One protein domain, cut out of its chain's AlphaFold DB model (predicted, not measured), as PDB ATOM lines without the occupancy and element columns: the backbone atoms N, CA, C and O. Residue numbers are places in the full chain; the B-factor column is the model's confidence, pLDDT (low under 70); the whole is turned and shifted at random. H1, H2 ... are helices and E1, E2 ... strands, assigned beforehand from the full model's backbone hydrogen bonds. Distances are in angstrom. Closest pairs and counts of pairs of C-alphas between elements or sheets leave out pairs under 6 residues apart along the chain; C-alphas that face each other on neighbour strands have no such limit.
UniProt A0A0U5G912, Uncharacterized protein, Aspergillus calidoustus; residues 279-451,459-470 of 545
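AT A GLANCE: This is residues 279 to 451 and 459 to 470 of the 545 residues of an uncharacterized protein of Aspergillus calidoustus (UniProt A0A0U5G912). Helices H2 and H4 make the core of a ball of helices, with H5 packed over both of them, H6 along another side of H4, and H1 folded back on H2 at its first part. H3 crosses H1 and meets the end of H5 at residues 415 to 416, and the small strand ribbon E1 E2 lies beside H2 and H4; residues 297 to 302, of which 297 to 300 belong to H1, stick out. The printed part has 185 residues, with six named helices followed by two named strands, H1 H2 H3 H4 H5 H6 E1 E2; the class is mostly helix, and the sheet E1 - E2 is antiparallel. It is compact, with a radius of gyration of the C-alphas of 15.8 A, and spans 44 by 41 by 41 A.

HOW THE PARTS SIT: H1, residues 288 to 300, and H2, residues 316 to 334, form a helical hairpin at a shallow tilt of 27 degrees; H1 touches H2 with residues 288 to 292 alone, closest at the C-alphas of Pro 288 and Ala 327, 5.3 A. H3, residues 348 to 358, touches H1 about perpendicular at 81 degrees, closest at the C-alphas of Ile 292 and His 350, 6.5 A. H4, residues 377 to 390, touches H2 with 25 pairs of C-alphas within 8 A, the closest those of Val 322 and Ala 381, 4.2 A; they run the same way at 36 degrees, only just a steep tilt. H5, residues 402 to 416, forms a helical hairpin with H4 at a shallow tilt of 9 degrees, closest at the C-alphas of Leu 389 and Arg 405, 5.8 A. H5 also touches H2, closest at the C-alphas of Phe 329 and Ala 408, 5.3 A. H6, residues 421 to 434, touches H4 with residues 425 to 429 alone, closest at the C-alphas of Thr 379 and Asp 425, 6.9 A; H6 is apart from H1, H2 and H3. E1, residues 443 to 446, and E2, residues 463 to 466, are antiparallel neighbours, with N 443 and O 466 2.8 A apart and N 445 and O 464 2.9 A apart, within hydrogen-bond range. Every O i to N i+4 pair is within that range in H1, H3, H4, H5 and H6; in H2 it is 14 of 15.

IN THESE COORDINATES: H1 begins at C-alpha 288 (31.472, -26.451, 24.948) and is 18.3 A long. H2 measures 27.4 A, H3 15.5 A, H4 20.3 A, H5 22.0 A and H6 20.1 A. E1 is 9.4 A long, and E2, 9.3 A, ends at C-alpha 466 (41.777, -40.270, 5.740).

THE WHOLE: The C-alphas of Thr 337 and Arg 470 are the two farthest apart, 44.9 A. Residues 452 to 458 are not printed, and C-alphas 451 and 459 are 10.8 A apart across the cut. The links H1 to H2, H2 to H3, H3 to H4 and H4 to H5 are long. The mean pLDDT of the printed part is 84.3, with 36 residues under 70, among them 279 to 285 and 391 to 400.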
ATOM      1  N   PRO A 279      29.084 -36.645  21.462       64.69
ATOM      2  CA  PRO A 279      27.849 -36.694  20.702       64.69
ATOM      3  C   PRO A 279      27.614 -35.389  19.965       64.69
ATOM      4  O   PRO A 279      27.596 -34.310  20.563       64.69
ATOM      5  N   GLY A 280      27.487 -35.533  18.645       59.97
ATOM      6  CA  GLY A 280      26.956 -34.585  17.666       59.97
ATOM      7  C   GLY A 280      25.564 -34.227  17.979       59.97
ATOM      8  O   GLY A 280      24.683 -35.002  17.665       59.97
ATOM      9  N   TYR A 281      25.365 -33.051  18.551       55.34
ATOM     10  CA  TYR A 281      24.029 -32.567  18.784       55.34
ATOM     11  C   TYR A 281      23.293 -32.388  17.436       55.34
ATOM     12  O   TYR A 281      23.776 -31.618  16.607       55.34
ATOM     13  N   PRO A 282      22.107 -32.995  17.211       50.12
ATOM     14  CA  PRO A 282      21.282 -32.682  16.044       50.12
ATOM     15  C   PRO A 282      20.100 -31.722  16.330       50.12
ATOM     16  O   PRO A 282      19.379 -31.364  15.407       50.12
ATOM     17  N   ARG A 283      19.827 -31.289  17.574       51.62
ATOM     18  CA  ARG A 283      18.634 -30.479  17.952       51.62
ATOM     19  C   ARG A 283      18.805 -29.230  18.891       51.62
ATOM     20  O   ARG A 283      17.809 -28.824  19.478       51.62
ATOM     21  N   GLY A 284      19.994 -28.630  19.105       54.56
ATOM     22  CA  GLY A 284      20.236 -27.715  20.250       54.56
ATOM     23  C   GLY A 284      21.710 -27.431  20.612       54.56
ATOM     24  O   GLY A 284      22.599 -28.246  20.427       54.56
ATOM     25  N   SER A 285      21.996 -26.228  21.097       61.19
ATOM     26  CA  SER A 285      23.343 -25.756  21.440       61.19
ATOM     27  C   SER A 285      23.851 -26.376  22.740       61.19
ATOM     28  O   SER A 285      23.669 -25.771  23.799       61.19
ATOM     29  N   ASN A 286      24.497 -27.545  22.700       71.94
ATOM     30  CA  ASN A 286      25.288 -27.927  23.866       71.94
ATOM     31  C   ASN A 286      26.483 -26.972  23.957       71.94
ATOM     32  O   ASN A 286      27.263 -26.888  23.005       71.94
ATOM     33  N   PRO A 287      26.620 -26.220  25.060       84.69
ATOM     34  CA  PRO A 287      27.779 -25.368  25.247       84.69
ATOM     35  C   PRO A 287      29.049 -26.233  25.278       84.69
ATOM     36  O   PRO A 287      28.979 -27.405  25.665       84.69
ATOM     37  N   PRO A 288      30.228 -25.685  24.936       89.25
ATOM     38  CA  PRO A 288      31.472 -26.451  24.948       89.25
ATOM     39  C   PRO A 288      31.757 -27.112  26.301       89.25
ATOM     40  O   PRO A 288      32.318 -28.206  26.332       89.25
ATOM     41  N   CYS A 289      31.311 -26.507  27.415       91.75
ATOM     42  CA  CYS A 289      31.432 -27.113  28.742       91.75
ATOM     43  C   CYS A 289      30.784 -28.496  28.821       91.75
ATOM     44  O   CYS A 289      31.415 -29.387  29.359       91.75
ATOM     45  N   TYR A 290      29.625 -28.729  28.201       90.56
ATOM     46  CA  TYR A 290      28.971 -30.039  28.225       90.56
ATOM     47  C   TYR A 290      29.842 -31.142  27.606       90.56
ATOM     48  O   TYR A 290      29.970 -32.240  28.144       90.56
ATOM     49  N   VAL A 291      30.448 -30.845  26.454       91.25
ATOM     50  CA  VAL A 291      31.325 -31.782  25.736       91.25
ATOM     51  C   VAL A 291      32.571 -32.082  26.575       91.25
ATOM     52  O   VAL A 291      32.995 -33.233  26.665       91.25
ATOM     53  N   ILE A 292      33.116 -31.055  27.231       94.94
ATOM     54  CA  ILE A 292      34.270 -31.167  28.129       94.94
ATOM     55  C   ILE A 292      33.919 -31.956  29.397       94.94
ATOM     56  O   ILE A 292      34.670 -32.854  29.762       94.94
ATOM     57  N   ASP A 293      32.786 -31.666  30.035       95.56
ATOM     58  CA  ASP A 293      32.291 -32.348  31.234       95.56
ATOM     59  C   ASP A 293      32.123 -33.844  30.975       95.56
ATOM     60  O   ASP A 293      32.578 -34.669  31.764       95.56
ATOM     61  N   ARG A 294      31.546 -34.210  29.823       95.44
ATOM     62  CA  ARG A 294      31.381 -35.617  29.434       95.44
ATOM     63  C   ARG A 294      32.721 -36.307  29.222       95.44
ATOM     64  O   ARG A 294      32.907 -37.429  29.686       95.44
ATOM     65  N   ALA A 295      33.662 -35.651  28.544       95.75
ATOM     66  CA  ALA A 295      35.002 -36.198  28.353       95.75
ATOM     67  C   ALA A 295      35.739 -36.377  29.689       95.75
ATOM     68  O   ALA A 295      36.348 -37.420  29.917       95.75
ATOM     69  N   LEU A 296      35.658 -35.386  30.581       97.12
ATOM     70  CA  LEU A 296      36.237 -35.448  31.922       97.12
ATOM     71  C   LEU A 296      35.629 -36.583  32.741       97.12
ATOM     72  O   LEU A 296      36.382 -37.343  33.341       97.12
ATOM     73  N   TRP A 297      34.304 -36.724  32.723       97.88
ATOM     74  CA  TRP A 297      33.604 -37.803  33.416       97.88
ATOM     75  C   TRP A 297      34.035 -39.177  32.897       97.88
ATOM     76  O   TRP A 297      34.396 -40.042  33.686       97.88
ATOM     77  N   LEU A 298      34.088 -39.375  31.574       97.38
ATOM     78  CA  LEU A 298      34.523 -40.648  30.985       97.38
ATOM     79  C   LEU A 298      35.954 -41.000  31.409       97.38
ATOM     80  O   LEU A 298      36.216 -42.131  31.809       97.38
ATOM     81  N   ILE A 299      36.868 -40.026  31.372       96.56
ATOM     82  CA  ILE A 299      38.262 -40.211  31.800       96.56
ATOM     83  C   ILE A 299      38.345 -40.516  33.302       96.56
ATOM     84  O   ILE A 299      39.126 -41.377  33.697       96.56
ATOM     85  N   ASP A 300      37.542 -39.849  34.134       97.69
ATOM     86  CA  ASP A 300      37.460 -40.115  35.577       97.69
ATOM     87  C   ASP A 300      36.986 -41.548  35.869       97.69
ATOM     88  O   ASP A 300      37.540 -42.222  36.736       97.69
ATOM     89  N   LYS A 301      36.047 -42.068  35.067       98.06
ATOM     90  CA  LYS A 301      35.608 -43.473  35.129       98.06
ATOM     91  C   LYS A 301      36.567 -44.467  34.464       98.06
ATOM     92  O   LYS A 301      36.267 -45.661  34.425       98.06
ATOM     93  N   GLY A 302      37.722 -44.007  33.982       96.75
ATOM     94  CA  GLY A 302      38.801 -44.851  33.473       96.75
ATOM     95  C   GLY A 302      38.897 -44.967  31.952       96.75
ATOM     96  O   GLY A 302      39.664 -45.811  31.493       96.75
ATOM     97  N   ALA A 303      38.176 -44.147  31.176       95.25
ATOM     98  CA  ALA A 303      38.313 -44.135  29.718       95.25
ATOM     99  C   ALA A 303      39.750 -43.808  29.295       95.25
ATOM    100  O   ALA A 303      40.339 -42.817  29.746       95.25
ATOM    101  N   SER A 304      40.294 -44.599  28.373       92.19
ATOM    102  CA  SER A 304      41.637 -44.374  27.843       92.19
ATOM    103  C   SER A 304      41.633 -43.439  26.634       92.19
ATOM    104  O   SER A 304      40.945 -43.670  25.639       92.19
ATOM    105  N   LEU A 305      42.482 -42.405  26.673       87.62
ATOM    106  CA  LEU A 305      42.787 -41.577  25.496       87.62
ATOM    107  C   LEU A 305      43.794 -42.245  24.549       87.62
ATOM    108  O   LEU A 305      43.893 -41.854  23.391       87.62
ATOM    109  N   ASP A 306      44.503 -43.271  25.018       84.81
ATOM    110  CA  ASP A 306      45.531 -43.983  24.255       84.81
ATOM    111  C   ASP A 306      45.001 -45.283  23.634       84.81
ATOM    112  O   ASP A 306      45.784 -46.141  23.221       84.81
ATOM    113  N   PHE A 307      43.675 -45.467  23.590       78.31
ATOM    114  CA  PHE A 307      43.072 -46.712  23.127       78.31
ATOM    115  C   PHE A 307      43.528 -47.034  21.690       78.31
ATOM    116  O   PHE A 307      43.251 -46.256  20.769       78.31
ATOM    117  N   PRO A 308      44.237 -48.158  21.464       68.25
ATOM    118  CA  PRO A 308      44.766 -48.481  20.151       68.25
ATOM    119  C   PRO A 308      43.602 -48.801  19.216       68.25
ATOM    120  O   PRO A 308      42.969 -49.852  19.321       68.25
ATOM    121  N   GLN A 309      43.310 -47.891  18.288       68.88
ATOM    122  CA  GLN A 309      42.310 -48.169  17.269       68.88
ATOM    123  C   GLN A 309      42.814 -49.262  16.333       68.88
ATOM    124  O   GLN A 309      43.971 -49.268  15.907       68.88
ATOM    125  N   ARG A 310      41.915 -50.177  15.960       73.38
ATOM    126  CA  ARG A 310      42.199 -51.211  14.954       73.38
ATOM    127  C   ARG A 310      42.533 -50.605  13.591       73.38
ATOM    128  O   ARG A 310      43.236 -51.225  12.797       73.38
ATOM    129  N   LYS A 311      42.046 -49.387  13.326       71.44
ATOM    130  CA  LYS A 311      42.312 -48.625  12.105       71.44
ATOM    131  C   LYS A 311      43.606 -47.808  12.286       71.44
ATOM    132  O   LYS A 311      43.603 -46.827  13.025       71.44
ATOM    133  N   PRO A 312      44.703 -48.148  11.585       60.38
ATOM    134  CA  PRO A 312      46.058 -47.652  11.873       60.38
ATOM    135  C   PRO A 312      46.305 -46.164  11.562       60.38
ATOM    136  O   PRO A 312      47.433 -45.691  11.696       60.38
ATOM    137  N   HIS A 313      45.288 -45.422  11.120       67.88
ATOM    138  CA  HIS A 313      45.435 -44.057  10.606       67.88
ATOM    139  C   HIS A 313      44.700 -42.996  11.420       67.88
ATOM    140  O   HIS A 313      44.834 -41.812  11.118       67.88
ATOM    141  N   ILE A 314      43.932 -43.392  12.435       69.12
ATOM    142  CA  ILE A 314      43.179 -42.451  13.253       69.12
ATOM    143  C   ILE A 314      43.800 -42.434  14.643       69.12
ATOM    144  O   ILE A 314      43.732 -43.411  15.383       69.12
ATOM    145  N   MET A 315      44.428 -41.314  14.988       79.50
ATOM    146  CA  MET A 315      44.936 -41.096  16.336       79.50
ATOM    147  C   MET A 315      43.767 -40.621  17.210       79.50
ATOM    148  O   MET A 315      43.231 -39.545  16.930       79.50
ATOM    149  N   PRO A 316      43.379 -41.349  18.275       81.50
ATOM    150  CA  PRO A 316      42.373 -40.899  19.247       81.50
ATOM    151  C   PRO A 316      42.597 -39.458  19.721       81.50
ATOM    152  O   PRO A 316      41.669 -38.652  19.801       81.50
ATOM    153  N   ASN A 317      43.874 -39.111  19.909       86.25
ATOM    154  CA  ASN A 317      44.334 -37.790  20.313       86.25
ATOM    155  C   ASN A 317      43.979 -36.674  19.318       86.25
ATOM    156  O   ASN A 317      44.034 -35.513  19.700       86.25
ATOM    157  N   HIS A 318      43.588 -36.973  18.076       90.12
ATOM    158  CA  HIS A 318      43.079 -35.979  17.124       90.12
ATOM    159  C   HIS A 318      41.555 -35.847  17.172       90.12
ATOM    160  O   HIS A 318      41.037 -34.743  17.022       90.12
ATOM    161  N   ILE A 319      40.830 -36.943  17.411       89.44
ATOM    162  CA  ILE A 319      39.361 -36.968  17.351       89.44
ATOM    163  C   ILE A 319      38.752 -36.103  18.455       89.44
ATOM    164  O   ILE A 319      37.900 -35.257  18.190       89.44
ATOM    165  N   LEU A 320      39.205 -36.290  19.696       91.94
ATOM    166  CA  LEU A 320      38.689 -35.555  20.848       91.94
ATOM    167  C   LEU A 320      38.834 -34.021  20.687       91.94
ATOM    168  O   LEU A 320      37.822 -33.323  20.783       91.94
ATOM    169  N   PRO A 321      40.027 -33.467  20.391       93.38
ATOM    170  CA  PRO A 321      40.171 -32.029  20.166       93.38
ATOM    171  C   PRO A 321      39.365 -31.517  18.966       93.38
ATOM    172  O   PRO A 321      38.835 -30.408  19.024       93.38
ATOM    173  N   VAL A 322      39.206 -32.319  17.907       91.88
ATOM    174  CA  VAL A 322      38.341 -31.990  16.761       91.88
ATOM    175  C   VAL A 322      36.871 -31.879  17.186       91.88
ATOM    176  O   VAL A 322      36.216 -30.895  16.847       91.88
ATOM    177  N   ASN A 323      36.363 -32.814  17.994       89.50
ATOM    178  CA  ASN A 323      35.005 -32.740  18.543       89.50
ATOM    179  C   ASN A 323      34.803 -31.515  19.443       89.50
ATOM    180  O   ASN A 323      33.762 -30.861  19.375       89.50
ATOM    181  N   ILE A 324      35.795 -31.189  20.276       92.06
ATOM    182  CA  ILE A 324      35.754 -29.994  21.125       92.06
ATOM    183  C   ILE A 324      35.715 -28.736  20.254       92.06
ATOM    184  O   ILE A 324      34.854 -27.885  20.458       92.06
ATOM    185  N   ALA A 325      36.587 -28.623  19.250       91.75
ATOM    186  CA  ALA A 325      36.596 -27.475  18.347       91.75
ATOM    187  C   ALA A 325      35.270 -27.332  17.581       91.75
ATOM    188  O   ALA A 325      34.733 -26.227  17.500       91.75
ATOM    189  N   GLN A 326      34.683 -28.439  17.114       88.44
ATOM    190  CA  GLN A 326      33.336 -28.433  16.542       88.44
ATOM    191  C   GLN A 326      32.307 -27.876  17.536       88.44
ATOM    192  O   GLN A 326      31.479 -27.063  17.147       88.44
ATOM    193  N   ALA A 327      32.376 -28.248  18.817       87.56
ATOM    194  CA  ALA A 327      31.460 -27.733  19.835       87.56
ATOM    195  C   ALA A 327      31.605 -26.216  20.058       87.56
ATOM    196  O   ALA A 327      30.603 -25.524  20.218       87.56
ATOM    197  N   PHE A 328      32.831 -25.679  20.019       88.50
ATOM    198  CA  PHE A 328      33.058 -24.226  20.037       88.50
ATOM    199  C   PHE A 328      32.429 -23.539  18.823       88.50
ATOM    200  O   PHE A 328      31.772 -22.505  18.969       88.50
ATOM    201  N   PHE A 329      32.590 -24.125  17.635       87.06
ATOM    202  CA  PHE A 329      31.976 -23.613  16.415       87.06
ATOM    203  C   PHE A 329      30.444 -23.646  16.484       87.06
ATOM    204  O   PHE A 329      29.799 -22.630  16.232       87.06
ATOM    205  N   ASP A 330      29.865 -24.782  16.879       83.25
ATOM    206  CA  ASP A 330      28.417 -24.980  17.001       83.25
ATOM    207  C   ASP A 330      27.814 -24.005  18.021       83.25
ATOM    208  O   ASP A 330      26.771 -23.394  17.772       83.25
ATOM    209  N   ALA A 331      28.486 -23.805  19.158       83.44
ATOM    210  CA  ALA A 331      28.062 -22.843  20.162       83.44
ATOM    211  C   ALA A 331      28.052 -21.421  19.593       83.44
ATOM    212  O   ALA A 331      27.034 -20.737  19.683       83.44
ATOM    213  N   GLN A 332      29.130 -20.989  18.933       82.81
ATOM    214  CA  GLN A 332      29.197 -19.647  18.352       82.81
ATOM    215  C   GLN A 332      28.193 -19.447  17.207       82.81
ATOM    216  O   GLN A 332      27.665 -18.348  17.033       82.81
ATOM    217  N   TYR A 333      27.896 -20.503  16.445       79.12
ATOM    218  CA  TYR A 333      26.866 -20.494  15.408       79.12
ATOM    219  C   TYR A 333      25.473 -20.221  15.990       79.12
ATOM    220  O   TYR A 333      24.687 -19.462  15.416       79.12
ATOM    221  N   LEU A 334      25.171 -20.837  17.134       74.81
ATOM    222  CA  LEU A 334      23.853 -20.784  17.765       74.81
ATOM    223  C   LEU A 334      23.661 -19.560  18.668       74.81
ATOM    224  O   LEU A 334      22.523 -19.119  18.856       74.81
ATOM    225  N   LEU A 335      24.746 -18.979  19.191       72.19
ATOM    226  CA  LEU A 335      24.713 -17.719  19.928       72.19
ATOM    227  C   LEU A 335      24.291 -16.582  18.985       72.19
ATOM    228  O   LEU A 335      25.051 -16.082  18.157       72.19
ATOM    229  N   ARG A 336      23.023 -16.178  19.105       66.69
ATOM    230  CA  ARG A 336      22.439 -15.074  18.328       66.69
ATOM    231  C   ARG A 336      23.001 -13.716  18.735       66.69
ATOM    232  O   ARG A 336      23.016 -12.799  17.922       66.69
ATOM    233  N   THR A 337      23.408 -13.588  19.994       64.19
ATOM    234  CA  THR A 337      23.890 -12.337  20.576       64.19
ATOM    235  C   THR A 337      25.405 -12.267  20.471       64.19
ATOM    236  O   THR A 337      26.082 -13.166  20.979       64.19
ATOM    237  N   PRO A 338      25.954 -11.207  19.865       64.44
ATOM    238  CA  PRO A 338      27.378 -11.134  19.607       64.44
ATOM    239  C   PRO A 338      28.261 -11.044  20.861       64.44
ATOM    240  O   PRO A 338      29.453 -11.331  20.784       64.44
ATOM    241  N   GLU A 339      27.664 -10.697  22.000       65.00
ATOM    242  CA  GLU A 339      28.315 -10.469  23.296       65.00
ATOM    243  C   GLU A 339      28.665 -11.761  24.054       65.00
ATOM    244  O   GLU A 339      29.515 -11.753  24.949       65.00
ATOM    245  N   LEU A 340      28.016 -12.879  23.711       70.44
ATOM    246  CA  LEU A 340      28.279 -14.161  24.356       70.44
ATOM    247  C   LEU A 340      29.430 -14.859  23.629       70.44
ATOM    248  O   LEU A 340      29.355 -15.170  22.439       70.44
ATOM    249  N   ASN A 341      30.510 -15.093  24.367       77.56
ATOM    250  CA  ASN A 341      31.651 -15.874  23.909       77.56
ATOM    251  C   ASN A 341      31.436 -17.335  24.332       77.56
ATOM    252  O   ASN A 341      31.090 -17.591  25.482       77.56
ATOM    253  N   ALA A 342      31.657 -18.293  23.427       81.56
ATOM    254  CA  ALA A 342      31.507 -19.727  23.696       81.56
ATOM    255  C   ALA A 342      32.338 -20.243  24.897       81.56
ATOM    256  O   ALA A 342      32.034 -21.296  25.456       81.56
ATOM    257  N   SER A 343      33.367 -19.499  25.311       84.75
ATOM    258  CA  SER A 343      34.183 -19.767  26.502       84.75
ATOM    259  C   SER A 343      33.603 -19.234  27.822       84.75
ATOM    260  O   SER A 343      34.066 -19.615  28.906       84.75
ATOM    261  N   GLN A 344      32.588 -18.363  27.773       85.19
ATOM    262  CA  GLN A 344      31.910 -17.873  28.971       85.19
ATOM    263  C   GLN A 344      31.208 -19.052  29.655       85.19
ATOM    264  O   GLN A 344      30.327 -19.691  29.089       85.19
ATOM    265  N   GLY A 345      31.633 -19.364  30.880       86.75
ATOM    266  CA  GLY A 345      31.143 -20.515  31.646       86.75
ATOM    267  C   GLY A 345      32.119 -21.690  31.732       86.75
ATOM    268  O   GLY A 345      31.862 -22.635  32.475       86.75
ATOM    269  N   LEU A 346      33.270 -21.641  31.052       93.50
ATOM    270  CA  LEU A 346      34.325 -22.626  31.292       93.50
ATOM    271  C   LEU A 346      34.919 -22.439  32.697       93.50
ATOM    272  O   LEU A 346      35.287 -21.329  33.092       93.50
ATOM    273  N   SER A 347      35.025 -23.532  33.456       95.69
ATOM    274  CA  SER A 347      35.691 -23.576  34.760       95.69
ATOM    275  C   SER A 347      37.216 -23.630  34.592       95.69
ATOM    276  O   SER A 347      37.721 -23.886  33.499       95.69
ATOM    277  N   VAL A 348      37.985 -23.423  35.667       95.94
ATOM    278  CA  VAL A 348      39.452 -23.617  35.637       95.94
ATOM    279  C   VAL A 348      39.807 -25.050  35.218       95.94
ATOM    280  O   VAL A 348      40.719 -25.247  34.418       95.94
ATOM    281  N   THR A 349      39.041 -26.037  35.691       96.94
ATOM    282  CA  THR A 349      39.191 -27.447  35.310       96.94
ATOM    283  C   THR A 349      39.009 -27.642  33.808       96.94
ATOM    284  O   THR A 349      39.839 -28.302  33.185       96.94
ATOM    285  N   HIS A 350      37.998 -27.006  33.201       96.38
ATOM    286  CA  HIS A 350      37.784 -27.074  31.751       96.38
ATOM    287  C   HIS A 350      38.977 -26.506  30.992       96.38
ATOM    288  O   HIS A 350      39.503 -27.172  30.110       96.38
ATOM    289  N   ARG A 351      39.466 -25.322  31.371       95.44
ATOM    290  CA  ARG A 351      40.612 -24.690  30.695       95.44
ATOM    291  C   ARG A 351      41.872 -25.544  30.765       95.44
ATOM    292  O   ARG A 351      42.559 -25.726  29.766       95.44
ATOM    293  N   ASN A 352      42.156 -26.110  31.935       95.69
ATOM    294  CA  ASN A 352      43.305 -26.995  32.115       95.69
ATOM    295  C   ASN A 352      43.177 -28.268  31.270       95.69
ATOM    296  O   ASN A 352      44.158 -28.716  30.677       95.69
ATOM    297  N   PHE A 353      41.968 -28.824  31.178       96.06
ATOM    298  CA  PHE A 353      41.691 -29.960  30.310       96.06
ATOM    299  C   PHE A 353      41.892 -29.620  28.831       96.06
ATOM    300  O   PHE A 353      42.569 -30.370  28.131       96.06
ATOM    301  N   LEU A 354      41.371 -28.476  28.373       95.62
ATOM    302  CA  LEU A 354      41.553 -28.005  27.001       95.62
ATOM    303  C   LEU A 354      43.035 -27.880  26.654       95.62
ATOM    304  O   LEU A 354      43.467 -28.464  25.664       95.62
ATOM    305  N   ARG A 355      43.825 -27.202  27.497       95.38
ATOM    306  CA  ARG A 355      45.280 -27.106  27.303       95.38
ATOM    307  C   ARG A 355      45.896 -28.491  27.156       95.38
ATOM    308  O   ARG A 355      46.494 -28.766  26.128       95.38
ATOM    309  N   ARG A 356      45.641 -29.403  28.101       94.88
ATOM    310  CA  ARG A 356      46.179 -30.775  28.061       94.88
ATOM    311  C   ARG A 356      45.853 -31.515  26.757       94.88
ATOM    312  O   ARG A 356      46.717 -32.202  26.222       94.88
ATOM    313  N   VAL A 357      44.617 -31.410  26.272       94.75
ATOM    314  CA  VAL A 357      44.156 -32.123  25.069       94.75
ATOM    315  C   VAL A 357      44.720 -31.501  23.790       94.75
ATOM    316  O   VAL A 357      45.111 -32.231  22.884       94.75
ATOM    317  N   PHE A 358      44.784 -30.172  23.700       95.38
ATOM    318  CA  PHE A 358      45.265 -29.492  22.496       95.38
ATOM    319  C   PHE A 358      46.791 -29.446  22.394       95.38
ATOM    320  O   PHE A 358      47.314 -29.455  21.282       95.38
ATOM    321  N   THR A 359      47.511 -29.426  23.519       94.12
ATOM    322  CA  THR A 359      48.977 -29.269  23.545       94.12
ATOM    323  C   THR A 359      49.729 -30.561  23.843       94.12
ATOM    324  O   THR A 359      50.919 -30.544  24.163       94.12
ATOM    325  N   THR A 360      49.056 -31.704  23.692       92.69
ATOM    326  CA  THR A 360      49.722 -33.005  23.721       92.69
ATOM    327  C   THR A 360      50.845 -33.077  22.681       92.69
ATOM    328  O   THR A 360      50.752 -32.543  21.577       92.69
ATOM    329  N   ASN A 361      51.926 -33.778  23.031       91.38
ATOM    330  CA  ASN A 361      53.055 -34.025  22.131       91.38
ATOM    331  C   ASN A 361      52.763 -35.113  21.086       91.38
ATOM    332  O   ASN A 361      53.651 -35.469  20.310       91.38
ATOM    333  N   CYS A 362      51.553 -35.674  21.075       90.62
ATOM    334  CA  CYS A 362      51.148 -36.648  20.077       90.62
ATOM    335  C   CYS A 362      51.033 -35.982  18.706       90.62
ATOM    336  O   CYS A 362      50.247 -35.055  18.513       90.62
ATOM    337  N   ARG A 363      51.819 -36.492  17.759       92.12
ATOM    338  CA  ARG A 363      51.762 -36.131  16.345       92.12
ATOM    339  C   ARG A 363      51.532 -37.394  15.528       92.12
ATOM    340  O   ARG A 363      52.019 -38.468  15.894       92.12
ATOM    341  N   ASP A 364      50.767 -37.279  14.451       91.19
ATOM    342  CA  ASP A 364      50.672 -38.362  13.475       91.19
ATOM    343  C   ASP A 364      51.918 -38.418  12.571       91.19
ATOM    344  O   ASP A 364      52.919 -37.738  12.789       91.19
ATOM    345  N   LYS A 365      51.868 -39.278  11.553       91.62
ATOM    346  CA  LYS A 365      52.938 -39.436  10.562       91.62
ATOM    347  C   LYS A 365      52.692 -38.601   9.294       91.62
ATOM    348  O   LYS A 365      53.262 -38.930   8.257       91.62
ATOM    349  N   CYS A 366      51.819 -37.584   9.340       91.81
ATOM    350  CA  CYS A 366      51.594 -36.686   8.205       91.81
ATOM    351  C   CYS A 366      52.908 -35.942   7.880       91.81
ATOM    352  O   CYS A 366      53.678 -35.613   8.778       91.81
ATOM    353  N   CYS A 367      53.186 -35.669   6.605       94.19
ATOM    354  CA  CYS A 367      54.367 -34.896   6.187       94.19
ATOM    355  C   CYS A 367      54.005 -33.519   5.618       94.19
ATOM    356  O   CYS A 367      54.806 -32.897   4.936       94.19
ATOM    357  N   CYS A 368      52.797 -33.028   5.896       97.06
ATOM    358  CA  CYS A 368      52.361 -31.723   5.421       97.06
ATOM    359  C   CYS A 368      53.118 -30.587   6.113       97.06
ATOM    360  O   CYS A 368      53.228 -30.571   7.340       97.06
ATOM    361  N   TYR A 369      53.530 -29.588   5.335       97.38
ATOM    362  CA  TYR A 369      54.240 -28.415   5.834       97.38
ATOM    363  C   TYR A 369      53.385 -27.510   6.734       97.38
ATOM    364  O   TYR A 369      53.947 -26.692   7.452       97.38
ATOM    365  N   CYS A 370      52.063 -27.693   6.823       97.31
ATOM    366  CA  CYS A 370      51.220 -26.924   7.750       97.31
ATOM    367  C   CYS A 370      51.513 -27.176   9.247       97.31
ATOM    368  O   CYS A 370      51.051 -26.412  10.094       97.31
ATOM    369  N   SER A 371      52.265 -28.228   9.597       96.44
ATOM    370  CA  SER A 371      52.667 -28.548  10.974       96.44
ATOM    371  C   SER A 371      54.090 -29.104  11.012       96.44
ATOM    372  O   SER A 371      54.556 -29.712  10.052       96.44
ATOM    373  N   THR A 372      54.799 -28.914  12.124       93.88
ATOM    374  CA  THR A 372      56.167 -29.426  12.278       93.88
ATOM    375  C   THR A 372      56.153 -30.881  12.756       93.88
ATOM    376  O   THR A 372      55.590 -31.193  13.799       93.88
ATOM    377  N   ALA A 373      56.801 -31.784  12.015       92.81
ATOM    378  CA  ALA A 373      56.948 -33.201  12.387       92.81
ATOM    379  C   ALA A 373      55.620 -33.967  12.575       92.81
ATOM    380  O   ALA A 373      55.478 -34.763  13.505       92.81
ATOM    381  N   GLY A 374      54.658 -33.730  11.686       93.75
ATOM    382  CA  GLY A 374      53.347 -34.362  11.749       93.75
ATOM    383  C   GLY A 374      52.310 -33.505  12.450       93.75
ATOM    384  O   GLY A 374      52.609 -32.535  13.148       93.75
ATOM    385  N   CYS A 375      51.057 -33.861  12.231       94.25
ATOM    386  CA  CYS A 375      49.924 -33.056  12.614       94.25
ATOM    387  C   CYS A 375      49.668 -33.275  14.094       94.25
ATOM    388  O   CYS A 375      49.572 -34.419  14.535       94.25
ATOM    389  N   SER A 376      49.591 -32.185  14.852       94.44
ATOM    390  CA  SER A 376      49.206 -32.234  16.257       94.44
ATOM    391  C   SER A 376      47.684 -32.241  16.407       94.44
ATOM    392  O   SER A 376      46.935 -31.874  15.494       94.44
ATOM    393  N   SER A 377      47.229 -32.577  17.611       94.12
ATOM    394  CA  SER A 377      45.846 -32.403  18.060       94.12
ATOM    395  C   SER A 377      45.296 -31.001  17.785       94.12
ATOM    396  O   SER A 377      44.171 -30.858  17.301       94.12
ATOM    397  N   LEU A 378      46.103 -29.966  18.045       95.56
ATOM    398  CA  LEU A 378      45.747 -28.582  17.758       95.56
ATOM    399  C   LEU A 378      45.600 -28.327  16.257       95.56
ATOM    400  O   LEU A 378      44.573 -27.795  15.833       95.56
ATOM    401  N   THR A 379      46.579 -28.735  15.445       94.94
ATOM    402  CA  THR A 379      46.520 -28.537  13.989       94.94
ATOM    403  C   THR A 379      45.293 -29.229  13.385       94.94
ATOM    404  O   THR A 379      44.584 -28.620  12.585       94.94
ATOM    405  N   ALA A 380      44.985 -30.463  13.803       93.81
ATOM    406  CA  ALA A 380      43.811 -31.200  13.328       93.81
ATOM    407  C   ALA A 380      42.492 -30.469  13.642       93.81
ATOM    408  O   ALA A 380      41.620 -30.340  12.778       93.81
ATOM    409  N   ALA A 381      42.359 -29.950  14.862       94.06
ATOM    410  CA  ALA A 381      41.174 -29.227  15.303       94.06
ATOM    411  C   ALA A 381      41.000 -27.867  14.622       94.06
ATOM    412  O   ALA A 381      39.910 -27.550  14.143       94.06
ATOM    413  N   LEU A 382      42.076 -27.086  14.517       94.50
ATOM    414  CA  LEU A 382      42.057 -25.815  13.797       94.50
ATOM    415  C   LEU A 382      41.735 -26.030  12.319       94.50
ATOM    416  O   LEU A 382      40.916 -25.302  11.772       94.50
ATOM    417  N   ARG A 383      42.278 -27.075  11.681       92.75
ATOM    418  CA  ARG A 383      41.923 -27.416  10.296       92.75
ATOM    419  C   ARG A 383      40.438 -27.689  10.109       92.75
ATOM    420  O   ARG A 383      39.883 -27.267   9.093       92.75
ATOM    421  N   LEU A 384      39.789 -28.383  11.049       90.00
ATOM    422  CA  LEU A 384      38.338 -28.552  10.992       90.00
ATOM    423  C   LEU A 384      37.649 -27.185  11.027       90.00
ATOM    424  O   LEU A 384      36.809 -26.926  10.168       90.00
ATOM    425  N   LEU A 385      38.015 -26.319  11.977       89.56
ATOM    426  CA  LEU A 385      37.435 -24.981  12.072       89.56
ATOM    427  C   LEU A 385      37.597 -24.227  10.760       89.56
ATOM    428  O   LEU A 385      36.589 -23.833  10.189       89.56
ATOM    429  N   LEU A 386      38.824 -24.116  10.243       90.38
ATOM    430  CA  LEU A 386      39.121 -23.428   8.985       90.38
ATOM    431  C   LEU A 386      38.273 -23.968   7.830       90.38
ATOM    432  O   LEU A 386      37.650 -23.190   7.119       90.38
ATOM    433  N   ARG A 387      38.126 -25.292   7.706       87.50
ATOM    434  CA  ARG A 387      37.239 -25.899   6.702       87.50
ATOM    435  C   ARG A 387      35.771 -25.490   6.886       87.50
ATOM    436  O   ARG A 387      35.070 -25.244   5.904       87.50
ATOM    437  N   LEU A 388      35.274 -25.459   8.124       82.19
ATOM    438  CA  LEU A 388      33.918 -24.979   8.419       82.19
ATOM    439  C   LEU A 388      33.775 -23.486   8.073       82.19
ATOM    440  O   LEU A 388      32.705 -23.072   7.610       82.19
ATOM    441  N   LEU A 389      34.853 -22.709   8.236       80.44
ATOM    442  CA  LEU A 389      34.917 -21.296   7.870       80.44
ATOM    443  C   LEU A 389      34.898 -21.093   6.347       80.44
ATOM    444  O   LEU A 389      34.132 -20.257   5.892       80.44
ATOM    445  N   SER A 390      35.656 -21.851   5.550       79.31
ATOM    446  CA  SER A 390      35.764 -21.647   4.089       79.31
ATOM    447  C   SER A 390      34.459 -21.906   3.328       79.31
ATOM    448  O   SER A 390      34.231 -21.379   2.246       79.31
ATOM    449  N   GLY A 391      33.548 -22.687   3.909       69.44
ATOM    450  CA  GLY A 391      32.209 -22.892   3.362       69.44
ATOM    451  C   GLY A 391      32.084 -23.892   2.218       69.44
ATOM    452  O   GLY A 391      30.988 -24.055   1.677       69.44
ATOM    453  N   ASP A 392      33.137 -24.669   1.975       67.25
ATOM    454  CA  ASP A 392      33.166 -25.802   1.038       67.25
ATOM    455  C   ASP A 392      32.184 -26.938   1.384       67.25
ATOM    456  O   ASP A 392      31.982 -27.865   0.604       67.25
ATOM    457  N   ASN A 393      31.509 -26.881   2.537       59.78
ATOM    458  CA  ASN A 393      30.550 -27.899   2.980       59.78
ATOM    459  C   ASN A 393      29.127 -27.722   2.397       59.78
ATOM    460  O   ASN A 393      28.135 -27.971   3.077       59.78
ATOM    461  N   GLY A 394      28.999 -27.298   1.137       55.84
ATOM    462  CA  GLY A 394      27.808 -27.611   0.333       55.84
ATOM    463  C   GLY A 394      26.459 -26.988   0.735       55.84
ATOM    464  O   GLY A 394      25.430 -27.519   0.331       55.84
ATOM    465  N   GLY A 395      26.416 -25.864   1.464       54.78
ATOM    466  CA  GLY A 395      25.188 -25.045   1.530       54.78
ATOM    467  C   GLY A 395      24.935 -24.271   2.822       54.78
ATOM    468  O   GLY A 395      24.417 -23.160   2.760       54.78
ATOM    469  N   LEU A 396      25.338 -24.787   3.987       52.00
ATOM    470  CA  LEU A 396      25.001 -24.142   5.269       52.00
ATOM    471  C   LEU A 396      25.897 -22.931   5.597       52.00
ATOM    472  O   LEU A 396      25.465 -21.988   6.257       52.00
ATOM    473  N   SER A 397      27.142 -22.930   5.111       51.97
ATOM    474  CA  SER A 397      28.151 -21.920   5.471       51.97
ATOM    475  C   SER A 397      27.988 -20.575   4.749       51.97
ATOM    476  O   SER A 397      28.462 -19.557   5.254       51.97
ATOM    477  N   ARG A 398      27.251 -20.515   3.626       56.28
ATOM    478  CA  ARG A 398      26.992 -19.241   2.917       56.28
ATOM    479  C   ARG A 398      26.211 -18.227   3.759       56.28
ATOM    480  O   ARG A 398      26.230 -17.046   3.442       56.28
ATOM    481  N   TYR A 399      25.550 -18.678   4.823       55.16
ATOM    482  CA  TYR A 399      24.769 -17.831   5.723       55.16
ATOM    483  C   TYR A 399      25.554 -17.331   6.942       55.16
ATOM    484  O   TYR A 399      25.001 -16.593   7.757       55.16
ATOM    485  N   LEU A 400      26.817 -17.736   7.107       61.94
ATOM    486  CA  LEU A 400      27.636 -17.267   8.218       61.94
ATOM    487  C   LEU A 400      28.398 -16.002   7.847       61.94
ATOM    488  O   LEU A 400      29.285 -16.025   6.999       61.94
ATOM    489  N   GLU A 401      28.088 -14.925   8.560       72.19
ATOM    490  CA  GLU A 401      28.890 -13.705   8.591       72.19
ATOM    491  C   GLU A 401      30.319 -14.034   9.056       72.19
ATOM    492  O   GLU A 401      30.510 -14.768  10.035       72.19
ATOM    493  N   GLY A 402      31.326 -13.477   8.374       78.62
ATOM    494  CA  GLY A 402      32.748 -13.701   8.675       78.62
ATOM    495  C   GLY A 402      33.123 -13.445  10.141       78.62
ATOM    496  O   GLY A 402      33.960 -14.142  10.705       78.62
ATOM    497  N   GLU A 403      32.414 -12.543  10.820       81.50
ATOM    498  CA  GLU A 403      32.628 -12.229  12.235       81.50
ATOM    499  C   GLU A 403      32.332 -13.413  13.177       81.50
ATOM    500  O   GLU A 403      33.009 -13.617  14.186       81.50
ATOM    501  N   LYS A 404      31.318 -14.237  12.879       81.12
ATOM    502  CA  LYS A 404      31.018 -15.436  13.691       81.12
ATOM    503  C   LYS A 404      32.134 -16.472  13.572       81.12
ATOM    504  O   LYS A 404      32.461 -17.146  14.547       81.12
ATOM    505  N   ARG A 405      32.739 -16.551  12.383       79.69
ATOM    506  CA  ARG A 405      33.851 -17.448  12.059       79.69
ATOM    507  C   ARG A 405      35.108 -17.073  12.846       79.69
ATOM    508  O   ARG A 405      35.649 -17.916  13.559       79.69
ATOM    509  N   ALA A 406      35.498 -15.798  12.796       86.88
ATOM    510  CA  ALA A 406      36.632 -15.273  13.553       86.88
ATOM    511  C   ALA A 406      36.455 -15.479  15.067       86.88
ATOM    512  O   ALA A 406      37.381 -15.909  15.747       86.88
ATOM    513  N   ARG A 407      35.243 -15.281  15.602       87.00
ATOM    514  CA  ARG A 407      34.971 -15.472  17.037       87.00
ATOM    515  C   ARG A 407      35.107 -16.906  17.528       87.00
ATOM    516  O   ARG A 407      35.582 -17.101  18.645       87.00
ATOM    517  N   ALA A 408      34.703 -17.900  16.738       86.56
ATOM    518  CA  ALA A 408      34.888 -19.301  17.120       86.56
ATOM    519  C   ALA A 408      36.383 -19.636  17.247       86.56
ATOM    520  O   ALA A 408      36.806 -20.234  18.238       86.56
ATOM    521  N   LEU A 409      37.184 -19.172  16.281       90.94
ATOM    522  CA  LEU A 409      38.637 -19.322  16.296       90.94
ATOM    523  C   LEU A 409      39.271 -18.572  17.479       90.94
ATOM    524  O   LEU A 409      40.051 -19.167  18.220       90.94
ATOM    525  N   HIS A 410      38.875 -17.315  17.707       92.19
ATOM    526  CA  HIS A 410      39.317 -16.506  18.845       92.19
ATOM    527  C   HIS A 410      39.057 -17.213  20.172       92.19
ATOM    528  O   HIS A 410      39.959 -17.364  20.991       92.19
ATOM    529  N   SER A 411      37.825 -17.686  20.369       91.44
ATOM    530  CA  SER A 411      37.404 -18.332  21.611       91.44
ATOM    531  C   SER A 411      38.244 -19.568  21.905       91.44
ATOM    532  O   SER A 411      38.656 -19.762  23.043       91.44
ATOM    533  N   LEU A 412      38.545 -20.381  20.888       92.00
ATOM    534  CA  LEU A 412      39.403 -21.545  21.066       92.00
ATOM    535  C   LEU A 412      40.851 -21.140  21.378       92.00
ATOM    536  O   LEU A 412      41.406 -21.626  22.360       92.00
ATOM    537  N   ILE A 413      41.447 -20.246  20.577       93.56
ATOM    538  CA  ILE A 413      42.847 -19.806  20.725       93.56
ATOM    539  C   ILE A 413      43.093 -19.191  22.109       93.56
ATOM    540  O   ILE A 413      44.075 -19.525  22.774       93.56
ATOM    541  N   THR A 414      42.181 -18.338  22.573       92.88
ATOM    542  CA  THR A 414      42.266 -17.684  23.884       92.88
ATOM    543  C   THR A 414      42.263 -18.685  25.038       92.88
ATOM    544  O   THR A 414      42.896 -18.439  26.065       92.88
ATOM    545  N   GLU A 415      41.605 -19.834  24.887       93.25
ATOM    546  CA  GLU A 415      41.545 -20.854  25.939       93.25
ATOM    547  C   GLU A 415      42.797 -21.744  25.989       93.25
ATOM    548  O   GLU A 415      43.187 -22.219  27.059       93.25
ATOM    549  N   ILE A 416      43.478 -21.919  24.855       92.81
ATOM    550  CA  ILE A 416      44.703 -22.730  24.749       92.81
ATOM    551  C   ILE A 416      45.997 -21.911  24.857       92.81
ATOM    552  O   ILE A 416      47.086 -22.483  24.846       92.81
ATOM    553  N   GLN A 417      45.907 -20.583  24.969       89.62
ATOM    554  CA  GLN A 417      47.081 -19.721  25.106       89.62
ATOM    555  C   GLN A 417      47.879 -20.020  26.392       89.62
ATOM    556  O   GLN A 417      47.336 -20.489  27.400       89.62
ATOM    557  N   GLY A 418      49.172 -19.689  26.357       87.94
ATOM    558  CA  GLY A 418      50.123 -19.875  27.462       87.94
ATOM    559  C   GLY A 418      51.115 -21.019  27.243       87.94
ATOM    560  O   GLY A 418      52.155 -21.055  27.894       87.94
ATOM    561  N   GLU A 419      50.838 -21.911  26.295       91.38
ATOM    562  CA  GLU A 419      51.757 -22.979  25.906       91.38
ATOM    563  C   GLU A 419      52.709 -22.494  24.795       91.38
ATOM    564  O   GLU A 419      52.227 -22.062  23.744       91.38
ATOM    565  N   PRO A 420      54.048 -22.573  24.966       92.06
ATOM    566  CA  PRO A 420      55.016 -21.931  24.063       92.06
ATOM    567  C   PRO A 420      54.911 -22.325  22.584       92.06
ATOM    568  O   PRO A 420      55.290 -21.552  21.710       92.06
ATOM    569  N   ARG A 421      54.401 -23.527  22.294       93.75
ATOM    570  CA  ARG A 421      54.255 -24.044  20.923       93.75
ATOM    571  C   ARG A 421      52.977 -23.590  20.226       93.75
ATOM    572  O   ARG A 421      52.928 -23.604  19.002       93.75
ATOM    573  N   VAL A 422      51.952 -23.194  20.982       95.94
ATOM    574  CA  VAL A 422      50.642 -22.837  20.422       95.94
ATOM    575  C   VAL A 422      50.750 -21.676  19.428       95.94
ATOM    576  O   VAL A 422      50.241 -21.834  18.321       95.94
ATOM    577  N   PRO A 423      51.442 -20.557  19.733       97.31
ATOM    578  CA  PRO A 423      51.644 -19.486  18.760       97.31
ATOM    579  C   PRO A 423      52.293 -19.956  17.460       97.31
ATOM    580  O   PRO A 423      51.806 -19.623  16.386       97.31
ATOM    581  N   GLN A 424      53.335 -20.784  17.559       97.19
ATOM    582  CA  GLN A 424      54.082 -21.277  16.401       97.19
ATOM    583  C   GLN A 424      53.209 -22.158  15.501       97.19
ATOM    584  O   GLN A 424      53.153 -21.936  14.294       97.19
ATOM    585  N   ASP A 425      52.489 -23.119  16.089       96.69
ATOM    586  CA  ASP A 425      51.600 -24.022  15.352       96.69
ATOM    587  C   ASP A 425      50.418 -23.258  14.719       96.69
ATOM    588  O   ASP A 425      50.021 -23.561  13.592       96.69
ATOM    589  N   VAL A 426      49.867 -22.250  15.411       97.50
ATOM    590  CA  VAL A 426      48.768 -21.410  14.904       97.50
ATOM    591  C   VAL A 426      49.235 -20.523  13.751       97.50
ATOM    592  O   VAL A 426      48.624 -20.567  12.686       97.50
ATOM    593  N   ILE A 427      50.314 -19.752  13.935       98.44
ATOM    594  CA  ILE A 427      50.874 -18.871  12.897       98.44
ATOM    595  C   ILE A 427      51.183 -19.692  11.646       98.44
ATOM    596  O   ILE A 427      50.731 -19.350  10.559       98.44
ATOM    597  N   ARG A 428      51.882 -20.820  11.808       98.31
ATOM    598  CA  ARG A 428      52.252 -21.706  10.703       98.31
ATOM    599  C   ARG A 428      51.033 -22.208   9.929       98.31
ATOM    600  O   ARG A 428      51.017 -22.120   8.706       98.31
ATOM    601  N   LEU A 429      50.012 -22.714  10.623       97.69
ATOM    602  CA  LEU A 429      48.815 -23.254   9.978       97.69
ATOM    603  C   LEU A 429      48.000 -22.177   9.249       97.69
ATOM    604  O   LEU A 429      47.517 -22.426   8.141       97.69
ATOM    605  N   LEU A 430      47.811 -21.012   9.876       97.44
ATOM    606  CA  LEU A 430      47.045 -19.919   9.280       97.44
ATOM    607  C   LEU A 430      47.771 -19.370   8.053       97.44
ATOM    608  O   LEU A 430      47.152 -19.275   6.999       97.44
ATOM    609  N   THR A 431      49.080 -19.113   8.155       98.50
ATOM    610  CA  THR A 431      49.898 -18.685   7.013       98.50
ATOM    611  C   THR A 431      49.841 -19.714   5.887       98.50
ATOM    612  O   THR A 431      49.544 -19.347   4.760       98.50
ATOM    613  N   PHE A 432      50.019 -21.008   6.178       98.31
ATOM    614  CA  PHE A 432      49.952 -22.064   5.159       98.31
ATOM    615  C   PHE A 432      48.613 -22.057   4.410       98.31
ATOM    616  O   PHE A 432      48.563 -22.250   3.202       98.31
ATOM    617  N   THR A 433      47.519 -21.834   5.141       96.19
ATOM    618  CA  THR A 433      46.170 -21.821   4.568       96.19
ATOM    619  C   THR A 433      45.923 -20.580   3.711       96.19
ATOM    620  O   THR A 433      45.289 -20.694   2.668       96.19
ATOM    621  N   ASP A 434      46.432 -19.419   4.121       96.31
ATOM    622  CA  ASP A 434      46.242 -18.156   3.398       96.31
ATOM    623  C   ASP A 434      47.142 -17.984   2.178       96.31
ATOM    624  O   ASP A 434      46.783 -17.247   1.264       96.31
ATOM    625  N   LEU A 435      48.273 -18.686   2.141       97.38
ATOM    626  CA  LEU A 435      49.078 -18.828   0.928       97.38
ATOM    627  C   LEU A 435      48.473 -19.831  -0.070       97.38
ATOM    628  O   LEU A 435      49.106 -20.145  -1.070       97.38
ATOM    629  N   GLU A 436      47.281 -20.365   0.223       95.75
ATOM    630  CA  GLU A 436      46.568 -21.366  -0.580       95.75
ATOM    631  C   GLU A 436      47.408 -22.621  -0.910       95.75
ATOM    632  O   GLU A 436      47.138 -23.318  -1.885       95.75
ATOM    633  N   LEU A 437      48.386 -22.959  -0.057       97.38
ATOM    634  CA  LEU A 437      49.221 -24.152  -0.219       97.38
ATOM    635  C   LEU A 437      48.416 -25.441  -0.043       97.38
ATOM    636  O   LEU A 437      47.482 -25.539   0.773       97.38
ATOM    637  N   THR A 438      48.820 -26.486  -0.764       96.56
ATOM    638  CA  THR A 438      48.059 -27.727  -0.787       96.56
ATOM    639  C   THR A 438      48.290 -28.556   0.470       96.56
ATOM    640  O   THR A 438      49.328 -29.155   0.763       96.56
ATOM    641  N   HIS A 439      47.216 -28.649   1.238       95.69
ATOM    642  CA  HIS A 439      47.136 -29.411   2.471       95.69
ATOM    643  C   HIS A 439      47.235 -30.936   2.239       95.69
ATOM    644  O   HIS A 439      46.230 -31.621   2.043       95.69
ATOM    645  N   THR A 440      48.439 -31.483   2.389       95.50
ATOM    646  CA  THR A 440      48.789 -32.917   2.263       95.50
ATOM    647  C   THR A 440      48.662 -33.723   3.566       95.50
ATOM    648  O   THR A 440      49.227 -34.805   3.715       95.50
ATOM    649  N   CYS A 441      47.938 -33.210   4.568       92.88
ATOM    650  CA  CYS A 441      47.716 -33.942   5.817       92.88
ATOM    651  C   CYS A 441      46.404 -34.723   5.878       92.88
ATOM    652  O   CYS A 441      45.598 -34.681   4.948       92.88
ATOM    653  N   CYS A 442      46.177 -35.428   6.997       87.62
ATOM    654  CA  CYS A 442      44.959 -36.196   7.234       87.62
ATOM    655  C   CYS A 442      43.707 -35.355   6.949       87.62
ATOM    656  O   CYS A 442      43.463 -34.323   7.580       87.62
ATOM    657  N   ARG A 443      42.902 -35.808   5.984       86.19
ATOM    658  CA  ARG A 443      41.653 -35.155   5.602       86.19
ATOM    659  C   ARG A 443      40.587 -35.535   6.621       86.19
ATOM    660  O   ARG A 443      40.196 -36.697   6.696       86.19
ATOM    661  N   VAL A 444      40.090 -34.545   7.360       82.44
ATOM    662  CA  VAL A 444      38.909 -34.690   8.221       82.44
ATOM    663  C   VAL A 444      37.677 -34.639   7.327       82.44
ATOM    664  O   VAL A 444      37.297 -33.566   6.851       82.44
ATOM    665  N   ARG A 445      37.078 -35.792   7.023       77.88
ATOM    666  CA  ARG A 445      35.848 -35.876   6.229       77.88
ATOM    667  C   ARG A 445      34.633 -35.911   7.142       77.88
ATOM    668  O   ARG A 445      34.447 -36.851   7.902       77.88
ATOM    669  N   ASN A 446      33.792 -34.898   6.969       69.75
ATOM    670  CA  ASN A 446      32.435 -34.841   7.488       69.75
ATOM    671  C   ASN A 446      31.544 -35.789   6.675       69.75
ATOM    672  O   ASN A 446      31.236 -35.497   5.518       69.75
ATOM    673  N   LEU A 447      31.144 -36.923   7.254       64.56
ATOM    674  CA  LEU A 447      30.299 -37.910   6.567       64.56
ATOM    675  C   LEU A 447      28.800 -37.568   6.563       64.56
ATOM    676  O   LEU A 447      28.029 -38.275   5.918       64.56
ATOM    677  N   TRP A 448      28.410 -36.430   7.147       61.00
ATOM    678  CA  TRP A 448      27.030 -35.927   7.215       61.00
ATOM    679  C   TRP A 448      26.248 -35.946   5.886       61.00
ATOM    680  O   TRP A 448      25.024 -35.995   5.902       61.00
ATOM    681  N   HIS A 449      26.924 -35.900   4.733       52.66
ATOM    682  CA  HIS A 449      26.274 -35.743   3.426       52.66
ATOM    683  C   HIS A 449      26.113 -37.029   2.608       52.66
ATOM    684  O   HIS A 449      25.435 -36.994   1.584       52.66
ATOM    685  N   LYS A 450      26.740 -38.151   2.989       50.88
ATOM    686  CA  LYS A 450      26.778 -39.326   2.098       50.88
ATOM    687  C   LYS A 450      25.590 -40.267   2.223       50.88
ATOM    688  O   LYS A 450      25.326 -40.979   1.259       50.88
ATOM    689  N   SER A 451      24.884 -40.303   3.353       49.94
ATOM    690  CA  SER A 451      23.845 -41.319   3.514       49.94
ATOM    691  C   SER A 451      22.589 -41.021   2.703       49.94
ATOM    692  O   SER A 451      21.931 -41.979   2.327       49.94
ATOM    693  N   TRP A 459      22.793 -40.043  14.437       49.97
ATOM    694  CA  TRP A 459      23.475 -38.796  14.052       49.97
ATOM    695  C   TRP A 459      24.887 -38.716  14.667       49.97
ATOM    696  O   TRP A 459      25.348 -37.655  15.091       49.97
ATOM    697  N   GLY A 460      25.552 -39.872  14.742       49.75
ATOM    698  CA  GLY A 460      26.930 -40.023  15.166       49.75
ATOM    699  C   GLY A 460      27.836 -39.380  14.132       49.75
ATOM    700  O   GLY A 460      27.790 -39.688  12.943       49.75
ATOM    701  N   ARG A 461      28.613 -38.413  14.611       58.62
ATOM    702  CA  ARG A 461      29.623 -37.664  13.878       58.62
ATOM    703  C   ARG A 461      30.705 -38.616  13.361       58.62
ATOM    704  O   ARG A 461      31.754 -38.744  13.988       58.62
ATOM    705  N   ASP A 462      30.509 -39.226  12.200       61.44
ATOM    706  CA  ASP A 462      31.606 -39.946  11.562       61.44
ATOM    707  C   ASP A 462      32.557 -38.921  10.925       61.44
ATOM    708  O   ASP A 462      32.532 -38.629   9.723       61.44
ATOM    709  N   PHE A 463      33.407 -38.322  11.761       72.12
ATOM    710  CA  PHE A 463      34.670 -37.799  11.279       72.12
ATOM    711  C   PHE A 463      35.492 -39.006  10.855       72.12
ATOM    712  O   PHE A 463      35.908 -39.817  11.676       72.12
ATOM    713  N   SER A 464      35.730 -39.135   9.557       77.06
ATOM    714  CA  SER A 464      36.755 -40.059   9.082       77.06
ATOM    715  C   SER A 464      38.031 -39.270   8.846       77.06
ATOM    716  O   SER A 464      38.033 -38.268   8.128       77.06
ATOM    717  N   PHE A 465      39.117 -39.718   9.468       82.50
ATOM    718  CA  PHE A 465      40.454 -39.248   9.140       82.50
ATOM    719  C   PHE A 465      40.990 -40.147   8.040       82.50
ATOM    720  O   PHE A 465      41.234 -41.334   8.247       82.50
ATOM    721  N   GLN A 466      41.141 -39.580   6.850       85.75
ATOM    722  CA  GLN A 466      41.777 -40.270   5.740       85.75
ATOM    723  C   GLN A 466      43.206 -39.754   5.608       85.75
ATOM    724  O   GLN A 466      43.407 -38.550   5.437       85.75
ATOM    725  N   ALA A 467      44.188 -40.652   5.693       86.94
ATOM    726  CA  ALA A 467      45.562 -40.317   5.342       86.94
ATOM    727  C   ALA A 467      45.612 -39.814   3.890       86.94
ATOM    728  O   ALA A 467      44.890 -40.321   3.028       86.94
ATOM    729  N   PHE A 468      46.423 -38.789   3.646       90.81
ATOM    730  CA  PHE A 468      46.689 -38.322   2.292       90.81
ATOM    731  C   PHE A 468      47.582 -39.345   1.579       90.81
ATOM    732  O   PHE A 468      48.377 -40.027   2.235       90.81
ATOM    733  N   ASP A 469      47.420 -39.494   0.266       93.81
ATOM    734  CA  ASP A 469      48.242 -40.423  -0.501       93.81
ATOM    735  C   ASP A 469      49.711 -39.975  -0.497       93.81
ATOM    736  O   ASP A 469      50.025 -38.794  -0.653       93.81
ATOM    737  N   ARG A 470      50.633 -40.905  -0.243       94.06
ATOM    738  CA  ARG A 470      52.040 -40.540  -0.056       94.06
ATOM    739  C   ARG A 470      52.689 -40.092  -1.361       94.06
ATOM    740  O   ARG A 470      53.521 -39.191  -1.313       94.06
TER     741      ARG A 470